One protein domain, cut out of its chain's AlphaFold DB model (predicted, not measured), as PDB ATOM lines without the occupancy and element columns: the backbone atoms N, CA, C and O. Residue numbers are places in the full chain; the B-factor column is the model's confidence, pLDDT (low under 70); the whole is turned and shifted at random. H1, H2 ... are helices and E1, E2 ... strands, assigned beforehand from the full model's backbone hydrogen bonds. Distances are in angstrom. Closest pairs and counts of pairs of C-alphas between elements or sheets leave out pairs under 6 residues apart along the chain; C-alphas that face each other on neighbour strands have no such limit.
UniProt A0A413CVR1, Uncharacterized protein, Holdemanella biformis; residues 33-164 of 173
ATOM      1  N   ILE A  33      27.880 -16.512  19.493       89.44
ATOM      2  CA  ILE A  33      28.340 -15.452  20.401       89.44
ATOM      3  C   ILE A  33      27.234 -14.408  20.504       89.44
ATOM      4  O   ILE A  33      26.816 -13.828  19.501       89.44
ATOM      5  N   THR A  34      26.769 -14.151  21.722       89.62
ATOM      6  CA  THR A  34      25.761 -13.132  22.022       89.62
ATOM      7  C   THR A  34      26.386 -12.018  22.852       89.62
ATOM      8  O   THR A  34      26.924 -12.274  23.926       89.62
ATOM      9  N   VAL A  35      26.270 -10.775  22.391       86.50
ATOM     10  CA  VAL A  35      26.567  -9.580  23.185       86.50
ATOM     11  C   VAL A  35      25.253  -8.996  23.693       86.50
ATOM     12  O   VAL A  35      24.409  -8.544  22.916       86.50
ATOM     13  N   GLU A  36      25.074  -9.032  25.008       85.25
ATOM     14  CA  GLU A  36      23.946  -8.436  25.718       85.25
ATOM     15  C   GLU A  36      24.252  -6.978  26.084       85.25
ATOM     16  O   GLU A  36      25.359  -6.664  26.534       85.25
ATOM     17  N   ASN A  37      23.240  -6.112  25.965       81.75
ATOM     18  CA  ASN A  37      23.335  -4.670  26.225       81.75
ATOM     19  C   ASN A  37      24.448  -3.984  25.407       81.75
ATOM     20  O   ASN A  37      25.307  -3.323  25.997       81.75
ATOM     21  N   PRO A  38      24.464  -4.147  24.068       83.44
ATOM     22  CA  PRO A  38      25.495  -3.564  23.218       83.44
ATOM     23  C   PRO A  38      25.548  -2.042  23.380       83.44
ATOM     24  O   PRO A  38      24.532  -1.389  23.626       83.44
ATOM     25  N   ILE A  39      26.743  -1.471  23.228       81.88
ATOM     26  CA  ILE A  39      26.932  -0.020  23.273       81.88
ATOM     27  C   ILE A  39      26.282   0.609  22.042       81.88
ATOM     28  O   ILE A  39      26.570   0.222  20.910       81.88
ATOM     29  N   GLU A  40      25.398   1.582  22.260       79.75
ATOM     30  CA  GLU A  40      24.710   2.282  21.176       79.75
ATOM     31  C   GLU A  40      25.731   2.937  20.228       79.75
ATOM     32  O   GLU A  40      26.634   3.654  20.661       79.75
ATOM     33  N   GLY A  41      25.606   2.660  18.927       77.69
ATOM     34  CA  GLY A  41      26.521   3.158  17.894       77.69
ATOM     35  C   GLY A  41      27.847   2.394  17.759       77.69
ATOM     36  O   GLY A  41      28.604   2.679  16.831       77.69
ATOM     37  N   GLN A  42      28.132   1.410  18.621       82.25
ATOM     38  CA  GLN A  42      29.303   0.541  18.485       82.25
ATOM     39  C   GLN A  42      29.072  -0.496  17.379       82.25
ATOM     40  O   GLN A  42      28.043  -1.170  17.330       82.25
ATOM     41  N   THR A  43      30.063  -0.658  16.501       85.94
ATOM     42  CA  THR A  43      30.099  -1.785  15.563       85.94
ATOM     43  C   THR A  43      30.806  -2.958  16.224       85.94
ATOM     44  O   THR A  43      31.861  -2.776  16.828       85.94
ATOM     45  N   TYR A  44      30.231  -4.147  16.082       88.19
ATOM     46  CA  TYR A  44      30.792  -5.392  16.593       88.19
ATOM     47  C   TYR A  44      31.243  -6.271  15.437       88.19
ATOM     48  O   TYR A  44      30.519  -6.422  14.450       88.19
ATOM     49  N   LYS A  45      32.418  -6.879  15.575       91.94
ATOM     50  CA  LYS A  45      32.969  -7.832  14.607       91.94
ATOM     51  C   LYS A  45      33.579  -9.016  15.332       91.94
ATOM     52  O   LYS A  45      34.149  -8.843  16.403       91.94
ATOM     53  N   ALA A  46      33.505 -10.195  14.735       93.19
ATOM     54  CA  ALA A  46      34.202 -11.370  15.238       93.19
ATOM     55  C   ALA A  46      35.222 -11.864  14.211       93.19
ATOM     56  O   ALA A  46      34.972 -11.831  13.008       93.19
ATOM     57  N   TYR A  47      36.357 -12.357  14.687       94.94
ATOM     58  CA  TYR A  47      37.407 -12.946  13.869       94.94
ATOM     59  C   TYR A  47      37.729 -14.329  14.411       94.94
ATOM     60  O   TYR A  47      38.102 -14.444  15.575       94.94
ATOM     61  N   LYS A  48      37.608 -15.374  13.591       95.12
ATOM     62  CA  LYS A  48      38.097 -16.700  13.974       95.12
ATOM     63  C   LYS A  48      39.624 -16.686  13.883       95.12
ATOM     64  O   LYS A  48      40.164 -16.395  12.815       95.12
ATOM     65  N   ILE A  49      40.289 -16.895  15.016       95.94
ATOM     66  CA  ILE A  49      41.751 -16.824  15.151       95.94
ATOM     67  C   ILE A  49      42.397 -18.209  15.188       95.94
ATOM     68  O   ILE A  49      43.532 -18.355  14.736       95.94
ATOM     69  N   LEU A  50      41.676 -19.209  15.707       94.81
ATOM     70  CA  LEU A  50      42.081 -20.611  15.693       94.81
ATOM     71  C   LEU A  50      40.902 -21.494  15.276       94.81
ATOM     72  O   LEU A  50      39.790 -21.324  15.780       94.81
ATOM     73  N   ASP A  51      41.177 -22.466  14.417       93.19
ATOM     74  CA  ASP A  51      40.234 -23.479  13.955       93.19
ATOM     75  C   ASP A  51      40.246 -24.668  14.916       93.19
ATOM     76  O   ASP A  51      41.323 -25.158  15.266       93.19
ATOM     77  N   LEU A  52      39.070 -25.139  15.350       90.31
ATOM     78  CA  LEU A  52      38.973 -26.419  16.052       90.31
ATOM     79  C   LEU A  52      39.108 -27.557  15.030       90.31
ATOM     80  O   LEU A  52      38.204 -27.786  14.234       90.31
ATOM     81  N   GLU A  53      40.227 -28.279  15.071       89.12
ATOM     82  CA  GLU A  53      40.531 -29.355  14.119       89.12
ATOM     83  C   GLU A  53      39.945 -30.697  14.577       89.12
ATOM     84  O   GLU A  53      39.387 -31.460  13.790       89.12
ATOM     85  N   SER A  54      40.106 -31.019  15.862       83.69
ATOM     86  CA  SER A  54      39.662 -32.291  16.430       83.69
ATOM     87  C   SER A  54      39.440 -32.190  17.934       83.69
ATOM     88  O   SER A  54      39.947 -31.283  18.603       83.69
ATOM     89  N   TYR A  55      38.655 -33.120  18.475       81.88
ATOM     90  CA  TYR A  55      38.349 -33.171  19.896       81.88
ATOM     91  C   TYR A  55      38.115 -34.604  20.381       81.88
ATOM     92  O   TYR A  55      37.645 -35.466  19.641       81.88
ATOM     93  N   ASP A  56      38.409 -34.833  21.659       79.50
ATOM     94  CA  ASP A  56      38.040 -36.026  22.414       79.50
ATOM     95  C   ASP A  56      37.135 -35.597  23.570       79.50
ATOM     96  O   ASP A  56      37.592 -35.023  24.562       79.50
ATOM     97  N   LEU A  57      35.836 -35.877  23.440       77.81
ATOM     98  CA  LEU A  57      34.830 -35.515  24.443       77.81
ATOM     99  C   LEU A  57      35.035 -36.237  25.776       77.81
ATOM    100  O   LEU A  57      34.726 -35.677  26.826       77.81
ATOM    101  N   THR A  58      35.551 -37.468  25.742       78.56
ATOM    102  CA  THR A  58      35.746 -38.287  26.946       78.56
ATOM    103  C   THR A  58      36.809 -37.655  27.830       78.56
ATOM    104  O   THR A  58      36.629 -37.534  29.041       78.56
ATOM    105  N   ASN A  59      37.892 -37.200  27.202       78.25
ATOM    106  CA  ASN A  59      39.033 -36.601  27.884       78.25
ATOM    107  C   ASN A  59      38.990 -35.064  27.913       78.25
ATOM    108  O   ASN A  59      39.884 -34.445  28.488       78.25
ATOM    109  N   LYS A  60      37.956 -34.443  27.324       78.19
ATOM    110  CA  LYS A  60      37.808 -32.984  27.161       78.19
ATOM    111  C   LYS A  60      39.038 -32.333  26.519       78.19
ATOM    112  O   LYS A  60      39.472 -31.257  26.929       78.19
ATOM    113  N   LEU A  61      39.614 -33.009  25.530       80.19
ATOM    114  CA  LEU A  61      40.775 -32.523  24.796       80.19
ATOM    115  C   LEU A  61      40.321 -31.908  23.481       80.19
ATOM    116  O   LEU A  61      39.498 -32.482  22.775       80.19
ATOM    117  N   TYR A  62      40.891 -30.758  23.150       84.69
ATOM    118  CA  TYR A  62      40.587 -30.004  21.943       84.69
ATOM    119  C   TYR A  62      41.897 -29.616  21.276       84.69
ATOM    120  O   TYR A  62      42.826 -29.166  21.946       84.69
ATOM    121  N   SER A  63      41.979 -29.819  19.969       88.88
ATOM    122  CA  SER A  63      43.165 -29.521  19.174       88.88
ATOM    123  C   SER A  63      42.848 -28.418  18.183       88.88
ATOM    124  O   SER A  63      41.899 -28.524  17.407       88.88
ATOM    125  N   TYR A  64      43.662 -27.367  18.215       92.56
ATOM    126  CA  TYR A  64      43.440 -26.157  17.436       92.56
ATOM    127  C   TYR A  64      44.582 -25.902  16.462       92.56
ATOM    128  O   TYR A  64      45.739 -26.189  16.778       92.56
ATOM    129  N   LYS A  65      44.268 -25.313  15.311       95.56
ATOM    130  CA  LYS A  65      45.247 -24.802  14.341       95.56
ATOM    131  C   LYS A  65      45.022 -23.318  14.094       95.56
ATOM    132  O   LYS A  65      43.953 -22.793  14.379       95.56
ATOM    133  N   ILE A  66      46.037 -22.631  13.581       96.56
ATOM    134  CA  ILE A  66      45.919 -21.213  13.228       96.56
ATOM    135  C   ILE A  66      44.918 -21.056  12.083       96.56
ATOM    136  O   ILE A  66      45.072 -21.702  11.048       96.56
ATOM    137  N   SER A  67      43.926 -20.179  12.259       96.50
ATOM    138  CA  SER A  67      42.976 -19.867  11.193       96.50
ATOM    139  C   SER A  67      43.650 -19.100  10.059       96.50
ATOM    140  O   SER A  67      44.536 -18.267  10.274       96.50
ATOM    141  N   LYS A  68      43.165 -19.317   8.836       95.19
ATOM    142  CA  LYS A  68      43.664 -18.632   7.638       95.19
ATOM    143  C   LYS A  68      43.703 -17.106   7.812       95.19
ATOM    144  O   LYS A  68      42.698 -16.488   8.162       95.19
ATOM    145  N   GLY A  69      44.845 -16.499   7.494       96.00
ATOM    146  CA  GLY A  69      45.104 -15.060   7.615       96.00
ATOM    147  C   GLY A  69      45.819 -14.656   8.911       96.00
ATOM    148  O   GLY A  69      46.327 -13.536   8.997       96.00
ATOM    149  N   TRP A  70      45.902 -15.546   9.904       97.62
ATOM    150  CA  TRP A  70      46.559 -15.296  11.194       97.62
ATOM    151  C   TRP A  70      47.978 -15.867  11.293       97.62
ATOM    152  O   TRP A  70      48.647 -15.683  12.308       97.62
ATOM    153  N   GLU A  71      48.483 -16.517  10.246       96.44
ATOM    154  CA  GLU A  71      49.778 -17.199  10.253       96.44
ATOM    155  C   GLU A  71      50.925 -16.234  10.590       96.44
ATOM    156  O   GLU A  71      51.738 -16.518  11.469       96.44
ATOM    157  N   ALA A  72      50.946 -15.047   9.974       96.94
ATOM    158  CA  ALA A  72      51.970 -14.033  10.242       96.94
ATOM    159  C   ALA A  72      51.839 -13.391  11.636       96.94
ATOM    160  O   ALA A  72      52.824 -12.910  12.191       96.94
ATOM    161  N   PHE A  73      50.643 -13.393  12.237       97.62
ATOM    162  CA  PHE A  73      50.459 -12.911  13.608       97.62
ATOM    163  C   PHE A  73      51.139 -13.833  14.624       97.62
ATOM    164  O   PHE A  73      51.705 -13.355  15.606       97.62
ATOM    165  N   PHE A  74      51.117 -15.139  14.367       97.12
ATOM    166  CA  PHE A  74      51.643 -16.169  15.260       97.12
ATOM    167  C   PHE A  74      53.039 -16.687  14.888       97.12
ATOM    168  O   PHE A  74      53.607 -17.489  15.627       97.12
ATOM    169  N   GLN A  75      53.613 -16.230  13.774       94.69
ATOM    170  CA  GLN A  75      54.930 -16.654  13.307       94.69
ATOM    171  C   GLN A  75      56.020 -16.413  14.366       94.69
ATOM    172  O   GLN A  75      56.221 -15.289  14.827       94.69
ATOM    173  N   SER A  76      56.754 -17.467  14.727       92.50
ATOM    174  CA  SER A  76      57.826 -17.417  15.732       92.50
ATOM    175  C   SER A  76      59.203 -17.057  15.161       92.50
ATOM    176  O   SER A  76      60.110 -16.727  15.921       92.50
ATOM    177  N   THR A  77      59.371 -17.109  13.837       91.38
ATOM    178  CA  THR A  77      60.611 -16.742  13.133       91.38
ATOM    179  C   THR A  77      60.602 -15.278  12.708       91.38
ATOM    180  O   THR A  77      59.541 -14.727  12.443       91.38
ATOM    181  N   GLU A  78      61.778 -14.672  12.550       91.56
ATOM    182  CA  GLU A  78      61.879 -13.261  12.166       91.56
ATOM    183  C   GLU A  78      61.303 -12.952  10.761       91.56
ATOM    184  O   GLU A  78      61.595 -13.693   9.817       91.56
ATOM    185  N   PRO A  79      60.537 -11.849  10.591       90.69
ATOM    186  CA  PRO A  79      60.091 -10.936  11.645       90.69
ATOM    187  C   PRO A  79      59.041 -11.592  12.551       90.69
ATOM    188  O   PRO A  79      58.017 -12.081  12.074       90.69
ATOM    189  N   LYS A  80      59.290 -11.577  13.864       94.50
ATOM    190  CA  LYS A  80      58.419 -12.241  14.836       94.50
ATOM    191  C   LYS A  80      57.019 -11.611  14.856       94.50
ATOM    192  O   LYS A  80      56.866 -10.393  14.980       94.50
ATOM    193  N   GLY A  81      55.989 -12.450  14.759       96.50
ATOM    194  CA  GLY A  81      54.590 -12.040  14.825       96.50
ATOM    195  C   GLY A  81      54.196 -11.566  16.226       96.50
ATOM    196  O   GLY A  81      54.678 -12.090  17.232       96.50
ATOM    197  N   ALA A  82      53.290 -10.591  16.320       96.19
ATOM    198  CA  ALA A  82      52.900  -9.984  17.599       96.19
ATOM    199  C   ALA A  82      52.206 -10.952  18.583       96.19
ATOM    200  O   ALA A  82      52.208 -10.707  19.787       96.19
ATOM    201  N   GLY A  83      51.616 -12.039  18.081       95.00
ATOM    202  CA  GLY A  83      50.957 -13.086  18.863       95.00
ATOM    203  C   GLY A  83      51.842 -14.287  19.196       95.00
ATOM    204  O   GLY A  83      51.408 -15.176  19.920       95.00
ATOM    205  N   SER A  84      53.072 -14.338  18.688       94.94
ATOM    206  CA  SER A  84      53.933 -15.527  18.792       94.94
ATOM    207  C   SER A  84      54.356 -15.893  20.220       94.94
ATOM    208  O   SER A  84      54.574 -17.064  20.495       94.94
ATOM    209  N   ASP A  85      54.420 -14.932  21.150       94.38
ATOM    210  CA  ASP A  85      54.730 -15.195  22.569       94.38
ATOM    211  C   ASP A  85      53.537 -15.728  23.378       94.38
ATOM    212  O   ASP A  85      53.687 -16.128  24.534       94.38
ATOM    213  N   TYR A  86      52.341 -15.742  22.787       93.44
ATOM    214  CA  TYR A  86      51.107 -16.123  23.475       93.44
ATOM    215  C   TYR A  86      50.740 -17.588  23.286       93.44
ATOM    216  O   TYR A  86      49.906 -18.111  24.027       93.44
ATOM    217  N   ILE A  87      51.350 -18.240  22.301       93.56
ATOM    218  CA  ILE A  87      51.090 -19.632  21.982       93.56
ATOM    219  C   ILE A  87      52.388 -20.404  21.768       93.56
ATOM    220  O   ILE A  87      53.442 -19.836  21.494       93.56
ATOM    221  N   THR A  88      52.275 -21.720  21.831       93.81
ATOM    222  CA  THR A  88      53.265 -22.672  21.346       93.81
ATOM    223  C   THR A  88      52.638 -23.466  20.209       93.81
ATOM    224  O   THR A  88      51.492 -23.905  20.314       93.81
ATOM    225  N   ILE A  89      53.390 -23.648  19.124       94.06
ATOM    226  CA  ILE A  89      52.993 -24.462  17.972       94.06
ATOM    227  C   ILE A  89      53.883 -25.703  17.969       94.06
ATOM    228  O   ILE A  89      55.107 -25.575  17.968       94.06
ATOM    229  N   ASN A  90      53.287 -26.893  17.997       92.38
ATOM    230  CA  ASN A  90      54.052 -28.139  17.927       92.38
ATOM    231  C   ASN A  90      54.378 -28.540  16.476       92.38
ATOM    232  O   ASN A  90      53.926 -27.916  15.519       92.38
ATOM    233  N   GLU A  91      55.132 -29.627  16.303       93.12
ATOM    234  CA  GLU A  91      55.567 -30.138  14.990       93.12
ATOM    235  C   GLU A  91      54.405 -30.490  14.038       93.12
ATOM    236  O   GLU A  91      54.579 -30.509  12.823       93.12
ATOM    237  N   ASN A  92      53.204 -30.718  14.580       91.25
ATOM    238  CA  ASN A  92      51.983 -31.023  13.830       91.25
ATOM    239  C   ASN A  92      51.103 -29.780  13.581       91.25
ATOM    240  O   ASN A  92      49.948 -29.912  13.169       91.25
ATOM    241  N   ASN A  93      51.636 -28.577  13.822       92.81
ATOM    242  CA  ASN A  93      50.953 -27.283  13.726       92.81
ATOM    243  C   ASN A  93      49.793 -27.081  14.713       92.81
ATOM    244  O   ASN A  93      48.966 -26.191  14.507       92.81
ATOM    245  N   TYR A  94      49.720 -27.877  15.784       92.69
ATOM    246  CA  TYR A  94      48.721 -27.658  16.826       92.69
ATOM    247  C   TYR A  94      49.162 -26.577  17.800       92.69
ATOM    248  O   TYR A  94      50.332 -26.503  18.183       92.69
ATOM    249  N   VAL A  95      48.186 -25.770  18.202       92.69
ATOM    250  CA  VAL A  95      48.350 -24.582  19.029       92.69
ATOM    251  C   VAL A  95      47.971 -24.869  20.478       92.69
ATOM    252  O   VAL A  95      46.884 -25.377  20.754       92.69
ATOM    253  N   THR A  96      48.834 -24.442  21.396       90.06
ATOM    254  CA  THR A  96      48.566 -24.379  22.837       90.06
ATOM    255  C   THR A  96      48.795 -22.950  23.314       90.06
ATOM    256  O   THR A  96      49.844 -22.381  23.025       90.06
ATOM    257  N   PHE A  97      47.848 -22.356  24.044       88.62
ATOM    258  CA  PHE A  97      48.091 -21.071  24.709       88.62
ATOM    259  C   PHE A  97      49.097 -21.242  25.846       88.62
ATOM    260  O   PHE A  97      48.997 -22.188  26.625       88.62
ATOM    261  N   ASN A  98      50.054 -20.323  25.943       89.44
ATOM    262  CA  ASN A  98      51.047 -20.354  27.010       89.44
ATOM    263  C   ASN A  98      50.397 -19.955  28.347       89.44
ATOM    264  O   ASN A  98      49.506 -19.103  28.396       89.44
ATOM    265  N   ASP A  99      50.865 -20.543  29.445       87.19
ATOM    266  CA  ASP A  99      50.348 -20.227  30.775       87.19
ATOM    267  C   ASP A  99      50.701 -18.793  31.199       87.19
ATOM    268  O   ASP A  99      51.794 -18.287  30.941       87.19
ATOM    269  N   GLY A 100      49.771 -18.130  31.893       85.12
ATOM    270  CA  GLY A 100      50.000 -16.805  32.481       85.12
ATOM    271  C   GLY A 100      50.075 -15.646  31.482       85.12
ATOM    272  O   GLY A 100      50.450 -14.538  31.868       85.12
ATOM    273  N   VAL A 101      49.718 -15.866  30.214       86.31
ATOM    274  CA  VAL A 101      49.717 -14.806  29.201       86.31
ATOM    275  C   VAL A 101      48.679 -13.725  29.490       86.31
ATOM    276  O   VAL A 101      47.575 -13.987  29.972       86.31
ATOM    277  N   ASN A 102      49.017 -12.482  29.146       86.62
ATOM    278  CA  ASN A 102      48.099 -11.358  29.275       86.62
ATOM    279  C   ASN A 102      47.088 -11.354  28.115       86.62
ATOM    280  O   ASN A 102      47.347 -10.815  27.039       86.62
ATOM    281  N   THR A 103      45.917 -11.941  28.344       80.81
ATOM    282  CA  THR A 103      44.851 -12.064  27.337       80.81
ATOM    283  C   THR A 103      44.303 -10.716  26.852       80.81
ATOM    284  O   THR A 103      43.895 -10.609  25.697       80.81
ATOM    285  N   GLU A 104      44.350  -9.665  27.675       79.19
ATOM    286  CA  GLU A 104      43.975  -8.303  27.269       79.19
ATOM    287  C   GLU A 104      44.955  -7.748  26.234       79.19
ATOM    288  O   GLU A 104      44.562  -7.220  25.189       79.19
ATOM    289  N   GLN A 105      46.249  -7.868  26.527       86.88
ATOM    290  CA  GLN A 105      47.294  -7.409  25.624       86.88
ATOM    291  C   GLN A 105      47.264  -8.203  24.316       86.88
ATOM    292  O   GLN A 105      47.370  -7.607  23.244       86.88
ATOM    293  N   PHE A 106      47.036  -9.517  24.400       89.25
ATOM    294  CA  PHE A 106      46.815 -10.362  23.234       89.25
ATOM    295  C   PHE A 106      45.674  -9.841  22.361       89.25
ATOM    296  O   PHE A 106      45.875  -9.615  21.169       89.25
ATOM    297  N   ALA A 107      44.494  -9.609  22.947       87.94
ATOM    298  CA  ALA A 107      43.318  -9.166  22.206       87.94
ATOM    299  C   ALA A 107      43.572  -7.831  21.489       87.94
ATOM    300  O   ALA A 107      43.244  -7.691  20.312       87.94
ATOM    301  N   LYS A 108      44.239  -6.874  22.148       87.88
ATOM    302  CA  LYS A 108      44.616  -5.581  21.547       87.88
ATOM    303  C   LYS A 108      45.577  -5.735  20.366       87.88
ATOM    304  O   LYS A 108      45.389  -5.096  19.328       87.88
ATOM    305  N   LEU A 109      46.601  -6.579  20.511       93.50
ATOM    306  CA  LEU A 109      47.557  -6.864  19.437       93.50
ATOM    307  C   LEU A 109      46.871  -7.561  18.259       93.50
ATOM    308  O   LEU A 109      47.121  -7.208  17.107       93.50
ATOM    309  N   ALA A 110      45.979  -8.506  18.551       94.31
ATOM    310  CA  ALA A 110      45.227  -9.245  17.552       94.31
ATOM    311  C   ALA A 110      44.254  -8.334  16.782       94.31
ATOM    312  O   ALA A 110      44.215  -8.399  15.556       94.31
ATOM    313  N   LEU A 111      43.544  -7.420  17.458       91.94
ATOM    314  CA  LEU A 111      42.676  -6.430  16.801       91.94
ATOM    315  C   LEU A 111      43.486  -5.495  15.896       91.94
ATOM    316  O   LEU A 111      43.144  -5.315  14.730       91.94
ATOM    317  N   THR A 112      44.619  -4.991  16.393       93.81
ATOM    318  CA  THR A 112      45.534  -4.150  15.601       93.81
ATOM    319  C   THR A 112      46.017  -4.879  14.343       93.81
ATOM    320  O   THR A 112      46.080  -4.301  13.256       93.81
ATOM    321  N   TYR A 113      46.357  -6.165  14.471       96.00
ATOM    322  CA  TYR A 113      46.744  -7.001  13.337       96.00
ATOM    323  C   TYR A 113      45.585  -7.195  12.353       96.00
ATOM    324  O   TYR A 113      45.794  -7.052  11.146       96.00
ATOM    325  N   ALA A 114      44.380  -7.482  12.853       95.56
ATOM    326  CA  ALA A 114      43.195  -7.701  12.033       95.56
ATOM    327  C   ALA A 114      42.848  -6.471  11.185       95.56
ATOM    328  O   ALA A 114      42.595  -6.600   9.986       95.56
ATOM    329  N   GLU A 115      42.901  -5.280  11.783       92.31
ATOM    330  CA  GLU A 115      42.679  -4.010  11.093       92.31
ATOM    331  C   GLU A 115      43.753  -3.736  10.037       92.31
ATOM    332  O   GLU A 115      43.428  -3.481   8.877       92.31
ATOM    333  N   LYS A 116      45.034  -3.835  10.419       96.00
ATOM    334  CA  LYS A 116      46.172  -3.531   9.537       96.00
ATOM    335  C   LYS A 116      46.243  -4.452   8.320       96.00
ATOM    336  O   LYS A 116      46.663  -4.014   7.253       96.00
ATOM    337  N   ASN A 117      45.879  -5.721   8.491       95.88
ATOM    338  CA  ASN A 117      45.971  -6.736   7.441       95.88
ATOM    339  C   ASN A 117      44.624  -7.025   6.770       95.88
ATOM    340  O   ASN A 117      44.536  -7.954   5.970       95.88
ATOM    341  N   HIS A 118      43.585  -6.240   7.079       94.50
ATOM    342  CA  HIS A 118      42.245  -6.393   6.511       94.50
ATOM    343  C   HIS A 118      41.703  -7.825   6.628       94.50
ATOM    344  O   HIS A 118      41.127  -8.369   5.682       94.50
ATOM    345  N   ILE A 119      41.896  -8.445   7.797       96.19
ATOM    346  CA  ILE A 119      41.376  -9.786   8.061       96.19
ATOM    347  C   ILE A 119      39.856  -9.758   7.901       96.19
ATOM    348  O   ILE A 119      39.177  -8.837   8.360       96.19
ATOM    349  N   SER A 120      39.324 -10.769   7.215       93.06
ATOM    350  CA  SER A 120      37.887 -10.880   6.988       93.06
ATOM    351  C   SER A 120      37.171 -11.066   8.318       93.06
ATOM    352  O   SER A 120      37.451 -12.002   9.066       93.06
ATOM    353  N   ALA A 121      36.258 -10.147   8.603       92.94
ATOM    354  CA  ALA A 121      35.480 -10.157   9.822       92.94
ATOM    355  C   ALA A 121      34.115 -10.796   9.581       92.94
ATOM    356  O   ALA A 121      33.490 -10.599   8.537       92.94
ATOM    357  N   ILE A 122      33.621 -11.504  10.585       93.31
ATOM    358  CA  ILE A 122      32.254 -11.998  10.621       93.31
ATOM    359  C   ILE A 122      31.395 -10.873  11.184       93.31
ATOM    360  O   ILE A 122      31.741 -10.266  12.199       93.31
ATOM    361  N   SER A 123      30.297 -10.578  10.496       89.50
ATOM    362  CA  SER A 123      29.343  -9.552  10.914       89.50
ATOM    363  C   SER A 123      28.204 -10.182  11.716       89.50
ATOM    364  O   SER A 123      27.755 -11.277  11.370       89.50
ATOM    365  N   PRO A 124      27.718  -9.519  12.773       91.50
ATOM    366  CA  PRO A 124      26.606 -10.023  13.554       91.50
ATOM    367  C   PRO A 124      25.255  -9.678  12.922       91.50
ATOM    368  O   PRO A 124      25.112  -8.732  12.150       91.50
ATOM    369  N   SER A 125      24.233 -10.400  13.362       87.81
ATOM    370  CA  SER A 125      22.852  -9.921  13.371       87.81
ATOM    371  C   SER A 125      22.641  -8.978  14.559       87.81
ATOM    372  O   SER A 125      23.074  -9.275  15.674       87.81
ATOM    373  N   VAL A 126      21.985  -7.840  14.335       83.12
ATOM    374  CA  VAL A 126      21.738  -6.830  15.375       83.12
ATOM    375  C   VAL A 126      20.236  -6.666  15.567       83.12
ATOM    376  O   VAL A 126      19.521  -6.370  14.614       83.12
ATOM    377  N   ASN A 127      19.777  -6.844  16.803       79.94
ATOM    378  CA  ASN A 127      18.441  -6.477  17.273       79.94
ATOM    379  C   ASN A 127      18.588  -5.472  18.424       79.94
ATOM    380  O   ASN A 127      19.639  -5.437  19.056       79.94
ATOM    381  N   GLU A 128      17.547  -4.681  18.710       71.44
ATOM    382  CA  GLU A 128      17.605  -3.454  19.538       71.44
ATOM    383  C   GLU A 128      18.477  -3.534  20.807       71.44
ATOM    384  O   GLU A 128      19.163  -2.569  21.119       71.44
ATOM    385  N   ASN A 129      18.518  -4.679  21.499       79.44
ATOM    386  CA  ASN A 129      19.312  -4.861  22.724       79.44
ATOM    387  C   ASN A 129      20.316  -6.023  22.676       79.44
ATOM    388  O   ASN A 129      20.873  -6.403  23.711       79.44
ATOM    389  N   VAL A 130      20.520  -6.636  21.508       84.38
ATOM    390  CA  VAL A 130      21.318  -7.856  21.379       84.38
ATOM    391  C   VAL A 130      22.052  -7.900  20.040       84.38
ATOM    392  O   VAL A 130      21.441  -7.822  18.976       84.38
ATOM    393  N   VAL A 131      23.361  -8.135  20.099       88.50
ATOM    394  CA  VAL A 131      24.194  -8.451  18.933       88.50
ATOM    395  C   VAL A 131      24.497  -9.946  18.954       88.50
ATOM    396  O   VAL A 131      24.960 -10.468  19.965       88.50
ATOM    397  N   LYS A 132      24.224 -10.651  17.857       91.06
ATOM    398  CA  LYS A 132      24.402 -12.106  17.754       91.06
ATOM    399  C   LYS A 132      25.200 -12.507  16.530       91.06
ATOM    400  O   LYS A 132      24.817 -12.185  15.405       91.06
ATOM    401  N   PHE A 133      26.233 -13.302  16.758       91.38
ATOM    402  CA  PHE A 133      26.939 -14.069  15.743       91.38
ATOM    403  C   PHE A 133      26.426 -15.505  15.821       91.38
ATOM    404  O   PHE A 133      26.649 -16.167  16.830       91.38
ATOM    405  N   ASN A 134      25.704 -15.952  14.797       90.38
ATOM    406  CA  ASN A 134      25.116 -17.292  14.740       90.38
ATOM    407  C   ASN A 134      25.843 -18.139  13.693       90.38
ATOM    408  O   ASN A 134      26.519 -17.586  12.823       90.38
ATOM    409  N   ASN A 135      25.624 -19.452  13.737       89.31
ATOM    410  CA  ASN A 135      26.156 -20.412  12.768       89.31
ATOM    411  C   ASN A 135      27.684 -20.308  12.629       89.31
ATOM    412  O   ASN A 135      28.225 -20.381  11.526       89.31
ATOM    413  N   LEU A 136      28.373 -20.060  13.745       90.31
ATOM    414  CA  LEU A 136      29.827 -20.010  13.770       90.31
ATOM    415  C   LEU A 136      30.382 -21.430  13.714       90.31
ATOM    416  O   LEU A 136      29.852 -22.341  14.344       90.31
ATOM    417  N   GLU A 137      31.475 -21.624  12.993       91.25
ATOM    418  CA  GLU A 137      32.277 -22.832  13.167       91.25
ATOM    419  C   GLU A 137      32.873 -22.855  14.587       91.25
ATOM    420  O   GLU A 137      33.028 -21.819  15.233       91.25
ATOM    421  N   LEU A 138      33.199 -24.036  15.105       89.56
ATOM    422  CA  LEU A 138      33.866 -24.138  16.403       89.56
ATOM    423  C   LEU A 138      35.335 -23.701  16.281       89.56
ATOM    424  O   LEU A 138      35.997 -23.942  15.269       89.56
ATOM    425  N   GLY A 139      35.852 -23.044  17.314       90.50
ATOM    426  CA  GLY A 139      37.176 -22.429  17.300       90.50
ATOM    427  C   GLY A 139      37.316 -21.301  18.318       90.50
ATOM    428  O   GLY A 139      36.414 -21.032  19.109       90.50
ATOM    429  N   TYR A 140      38.453 -20.609  18.286       90.69
ATOM    430  CA  TYR A 140      38.654 -19.397  19.082       90.69
ATOM    431  C   TYR A 140      38.347 -18.154  18.262       90.69
ATOM    432  O   TYR A 140      38.826 -17.998  17.139       90.69
ATOM    433  N   TYR A 141      37.598 -17.241  18.866       92.19
ATOM    434  CA  TYR A 141      37.155 -15.996  18.269       92.19
ATOM    435  C   TYR A 141      37.682 -14.790  19.038       92.19
ATOM    436  O   TYR A 141      37.635 -14.741  20.264       92.19
ATOM    437  N   LEU A 142      38.138 -13.791  18.293       92.44
ATOM    438  CA  LEU A 142      38.403 -12.443  18.768       92.44
ATOM    439  C   LEU A 142      37.197 -11.565  18.435       92.44
ATOM    440  O   LEU A 142      36.872 -11.373  17.266       92.44
ATOM    441  N   LEU A 143      36.547 -11.025  19.456       88.81
ATOM    442  CA  LEU A 143      35.453 -10.078  19.330       88.81
ATOM    443  C   LEU A 143      35.986  -8.646  19.462       88.81
ATOM    444  O   LEU A 143      36.453  -8.243  20.530       88.81
ATOM    445  N   ASP A 144      35.847  -7.878  18.386       86.12
ATOM    446  CA  ASP A 144      35.986  -6.423  18.354       86.12
ATOM    447  C   ASP A 144      34.787  -5.801  19.078       86.12
ATOM    448  O   ASP A 144      33.705  -5.592  18.526       86.12
ATOM    449  N   SER A 145      34.975  -5.645  20.379       74.75
ATOM    450  CA  SER A 145      34.075  -5.003  21.332       74.75
ATOM    451  C   SER A 145      34.824  -3.835  21.962       74.75
ATOM    452  O   SER A 145      36.029  -3.690  21.754       74.75
ATOM    453  N   SER A 146      34.157  -3.026  22.785       66.56
ATOM    454  CA  SER A 146      34.788  -1.836  23.380       66.56
ATOM    455  C   SER A 146      36.096  -2.122  24.144       66.56
ATOM    456  O   SER A 146      36.956  -1.246  24.247       66.56
ATOM    457  N   ALA A 147      36.267  -3.351  24.644       60.44
ATOM    458  CA  ALA A 147      37.457  -3.816  25.354       60.44
ATOM    459  C   ALA A 147      38.301  -4.853  24.584       60.44
ATOM    460  O   ALA A 147      39.429  -5.127  24.993       60.44
ATOM    461  N   GLY A 148      37.774  -5.425  23.495       64.56
ATOM    462  CA  GLY A 148      38.291  -6.658  22.899       64.56
ATOM    463  C   GLY A 148      38.026  -7.878  23.795       64.56
ATOM    464  O   GLY A 148      38.347  -7.874  24.982       64.56
ATOM    465  N   ALA A 149      37.443  -8.944  23.246       73.50
ATOM    466  CA  ALA A 149      37.185 -10.175  23.999       73.50
ATOM    467  C   ALA A 149      37.649 -11.411  23.226       73.50
ATOM    468  O   ALA A 149      37.542 -11.460  22.005       73.50
ATOM    469  N   LEU A 150      38.154 -12.417  23.943       78.00
ATOM    470  CA  LEU A 150      38.443 -13.738  23.386       78.00
ATOM    471  C   LEU A 150      37.361 -14.719  23.820       78.00
ATOM    472  O   LEU A 150      37.053 -14.824  25.008       78.00
ATOM    473  N   CYS A 151      36.808 -15.444  22.857       79.06
ATOM    474  CA  CYS A 151      35.721 -16.391  23.052       79.06
ATOM    475  C   CYS A 151      36.126 -17.739  22.461       79.06
ATOM    476  O   CYS A 151      36.307 -17.842  21.252       79.06
ATOM    477  N   GLY A 152      36.265 -18.767  23.294       75.31
ATOM    478  CA  GLY A 152      36.350 -20.144  22.807       75.31
ATOM    479  C   GLY A 152      34.946 -20.674  22.537       75.31
ATOM    480  O   GLY A 152      34.082 -20.546  23.403       75.31
ATOM    481  N   LEU A 153      34.727 -21.237  21.353       72.25
ATOM    482  CA  LEU A 153      33.535 -22.002  21.003       72.25
ATOM    483  C   LEU A 153      33.958 -23.445  20.770       72.25
ATOM    484  O   LEU A 153      34.706 -23.739  19.837       72.25
ATOM    485  N   ASP A 154      33.479 -24.342  21.620       69.19
ATOM    486  CA  ASP A 154      33.786 -25.766  21.547       69.19
ATOM    487  C   ASP A 154      32.505 -26.607  21.645       69.19
ATOM    488  O   ASP A 154      31.398 -26.086  21.778       69.19
ATOM    489  N   THR A 155      32.629 -27.928  21.543       62.62
ATOM    490  CA  THR A 155      31.471 -28.839  21.545       62.62
ATOM    491  C   THR A 155      30.702 -28.877  22.865       62.62
ATOM    492  O   THR A 155      29.545 -29.290  22.885       62.62
ATOM    493  N   THR A 156      31.329 -28.468  23.966       66.75
ATOM    494  CA  THR A 156      30.719 -28.363  25.299       66.75
ATOM    495  C   THR A 156      30.302 -26.933  25.645       66.75
ATOM    496  O   THR A 156      29.423 -26.750  26.484       66.75
ATOM    497  N   ASN A 157      30.883 -25.940  24.968       72.25
ATOM    498  CA  ASN A 157      30.637 -24.510  25.126       72.25
ATOM    499  C   ASN A 157      30.413 -23.862  23.753       72.25
ATOM    500  O   ASN A 157      31.190 -23.017  23.309       72.25
ATOM    501  N   SER A 158      29.357 -24.276  23.054       80.06
ATOM    502  CA  SER A 158      29.022 -23.717  21.742       80.06
ATOM    503  C   SER A 158      28.297 -22.373  21.843       80.06
ATOM    504  O   SER A 158      28.138 -21.694  20.837       80.06
ATOM    505  N   GLU A 159      27.884 -21.934  23.032       82.62
ATOM    506  CA  GLU A 159      27.245 -20.633  23.246       82.62
ATOM    507  C   GLU A 159      28.047 -19.790  24.243       82.62
ATOM    508  O   GLU A 159      28.290 -20.199  25.378       82.62
ATOM    509  N   VAL A 160      28.423 -18.577  23.834       82.00
ATOM    510  CA  VAL A 160      29.099 -17.590  24.686       82.00
ATOM    511  C   VAL A 160      28.241 -16.337  24.797       82.00
ATOM    512  O   VAL A 160      27.769 -15.796  23.793       82.00
ATOM    513  N   LYS A 161      28.067 -15.840  26.026       83.06
ATOM    514  CA  LYS A 161      27.380 -14.576  26.314       83.06
ATOM    515  C   LYS A 161      28.348 -13.577  26.923       83.06
ATOM    516  O   LYS A 161      28.928 -13.826  27.975       83.06
ATOM    517  N   ILE A 162      28.485 -12.428  26.279       78.38
ATOM    518  CA  ILE A 162      29.262 -11.294  26.771       78.38
ATOM    519  C   ILE A 162      28.288 -10.182  27.110       78.38
ATOM    520  O   ILE A 162      27.362  -9.908  26.355       78.38
ATOM    521  N   ARG A 163      28.497  -9.523  28.246       77.25
ATOM    522  CA  ARG A 163      27.706  -8.358  28.628       77.25
ATOM    523  C   ARG A 163      28.597  -7.133  28.657       77.25
ATOM    524  O   ARG A 163      29.536  -7.067  29.448       77.25
ATOM    525  N   GLU A 164      28.268  -6.159  27.824       71.00
ATOM    526  CA  GLU A 164      28.942  -4.866  27.834       71.00
ATOM    527  C   GLU A 164      28.496  -4.076  29.068       71.00
ATOM    528  O   GLU A 164      27.309  -3.995  29.407       71.00
TER     529      GLU A 164
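Overview. This is residues 33 to 164 of the 173 residues of an uncharacterized protein of Holdemanella biformis (UniProt A0A413CVR1). Two four-stranded sheets lie partly face to face as a sandwich, their strands crossed at 45 degrees; one of them, E3 E2 E8 E9, is curled like part of a barrel and has the helix H2 across one face. At one end of the long axis the small hairpin of E4 and E5 sits beside E3, with short H1 near it; the hairpin of E6 and E7 is at the other end. The printed part has 132 residues, with two named helices and ten named strands in the order E1 E2 E3 H1 E4 E5 H2 E6 E7 E8 E9 E10, class mixed. The curled sheet is all antiparallel, the sheet E6 E7 E1 E10 is mixed, and the whole is compact, with a radius of gyration of the C-alphas of 14.9 A and spans of 47 by 39 by 26 A.

Arrangement. In the curled sheet, E3 (residues 61 to 66) and E2 (45 to 56) form a hairpin, with N 51 and O 65 at 2.8 A; E2 bends by 62 degrees at residue 53. E2 is antiparallel to E8 (139 to 144), with N 47 and O 142 at 2.8 A, and E8 forms a hairpin with E9 (149 to 153), with N 141 and O 151 at 2.8 A. H2 (103 to 116) is on this sheet at a height of 8.8 A and runs across the strands, at 65 degrees to E2 on the local plane; the closest C-alphas of H2 and E9 are those of Ala 107 and Ala 149, 6.5 A. In the second sheet E6 (125 to 127) and E7 (130 to 136) form a hairpin, with N 125 and O 132 at 2.8 A. E7 is antiparallel to E1 (33 to 36), with N 35 and O 131 at 2.8 A, and E1 is parallel to E10 (159 to 163), with N 34 and O 160 at 2.8 A. The best planes of the sandwich's facing parts are 21 degrees apart. E4 (87 to 89) and E5 (95 to 97) form a hairpin, with N 88 and O 96 at 2.8 A; the closest C-alphas of E3 and E5 are those of Tyr 64 and Val 95, 5.4 A. H1 (71 to 74) only grazes the curled sheet and is close to H2 but not clearly touching, with the C-alphas of Phe 73 and Tyr 113 at 7.0 A. In H2 every O i to N i+4 pair is within hydrogen-bond range; H1 is too short for one.

Along the chain. E1 begins at C-alpha 33, (28.340, -15.452, 20.401). E2 spans 29.7 A, H2 19.8 A, E3 17.0 A and E7 16.7 A. E10 ends at C-alpha 163, (27.706, -8.358, 28.628).

Size, cuts and confidence. The C-alphas of Glu 91 and Glu 128, the two farthest apart, are 46.6 A apart. The printed part has no cut, and the link from H1 to E4 is long. Residues 146 to 148 and 154 to 156 have pLDDT under 70.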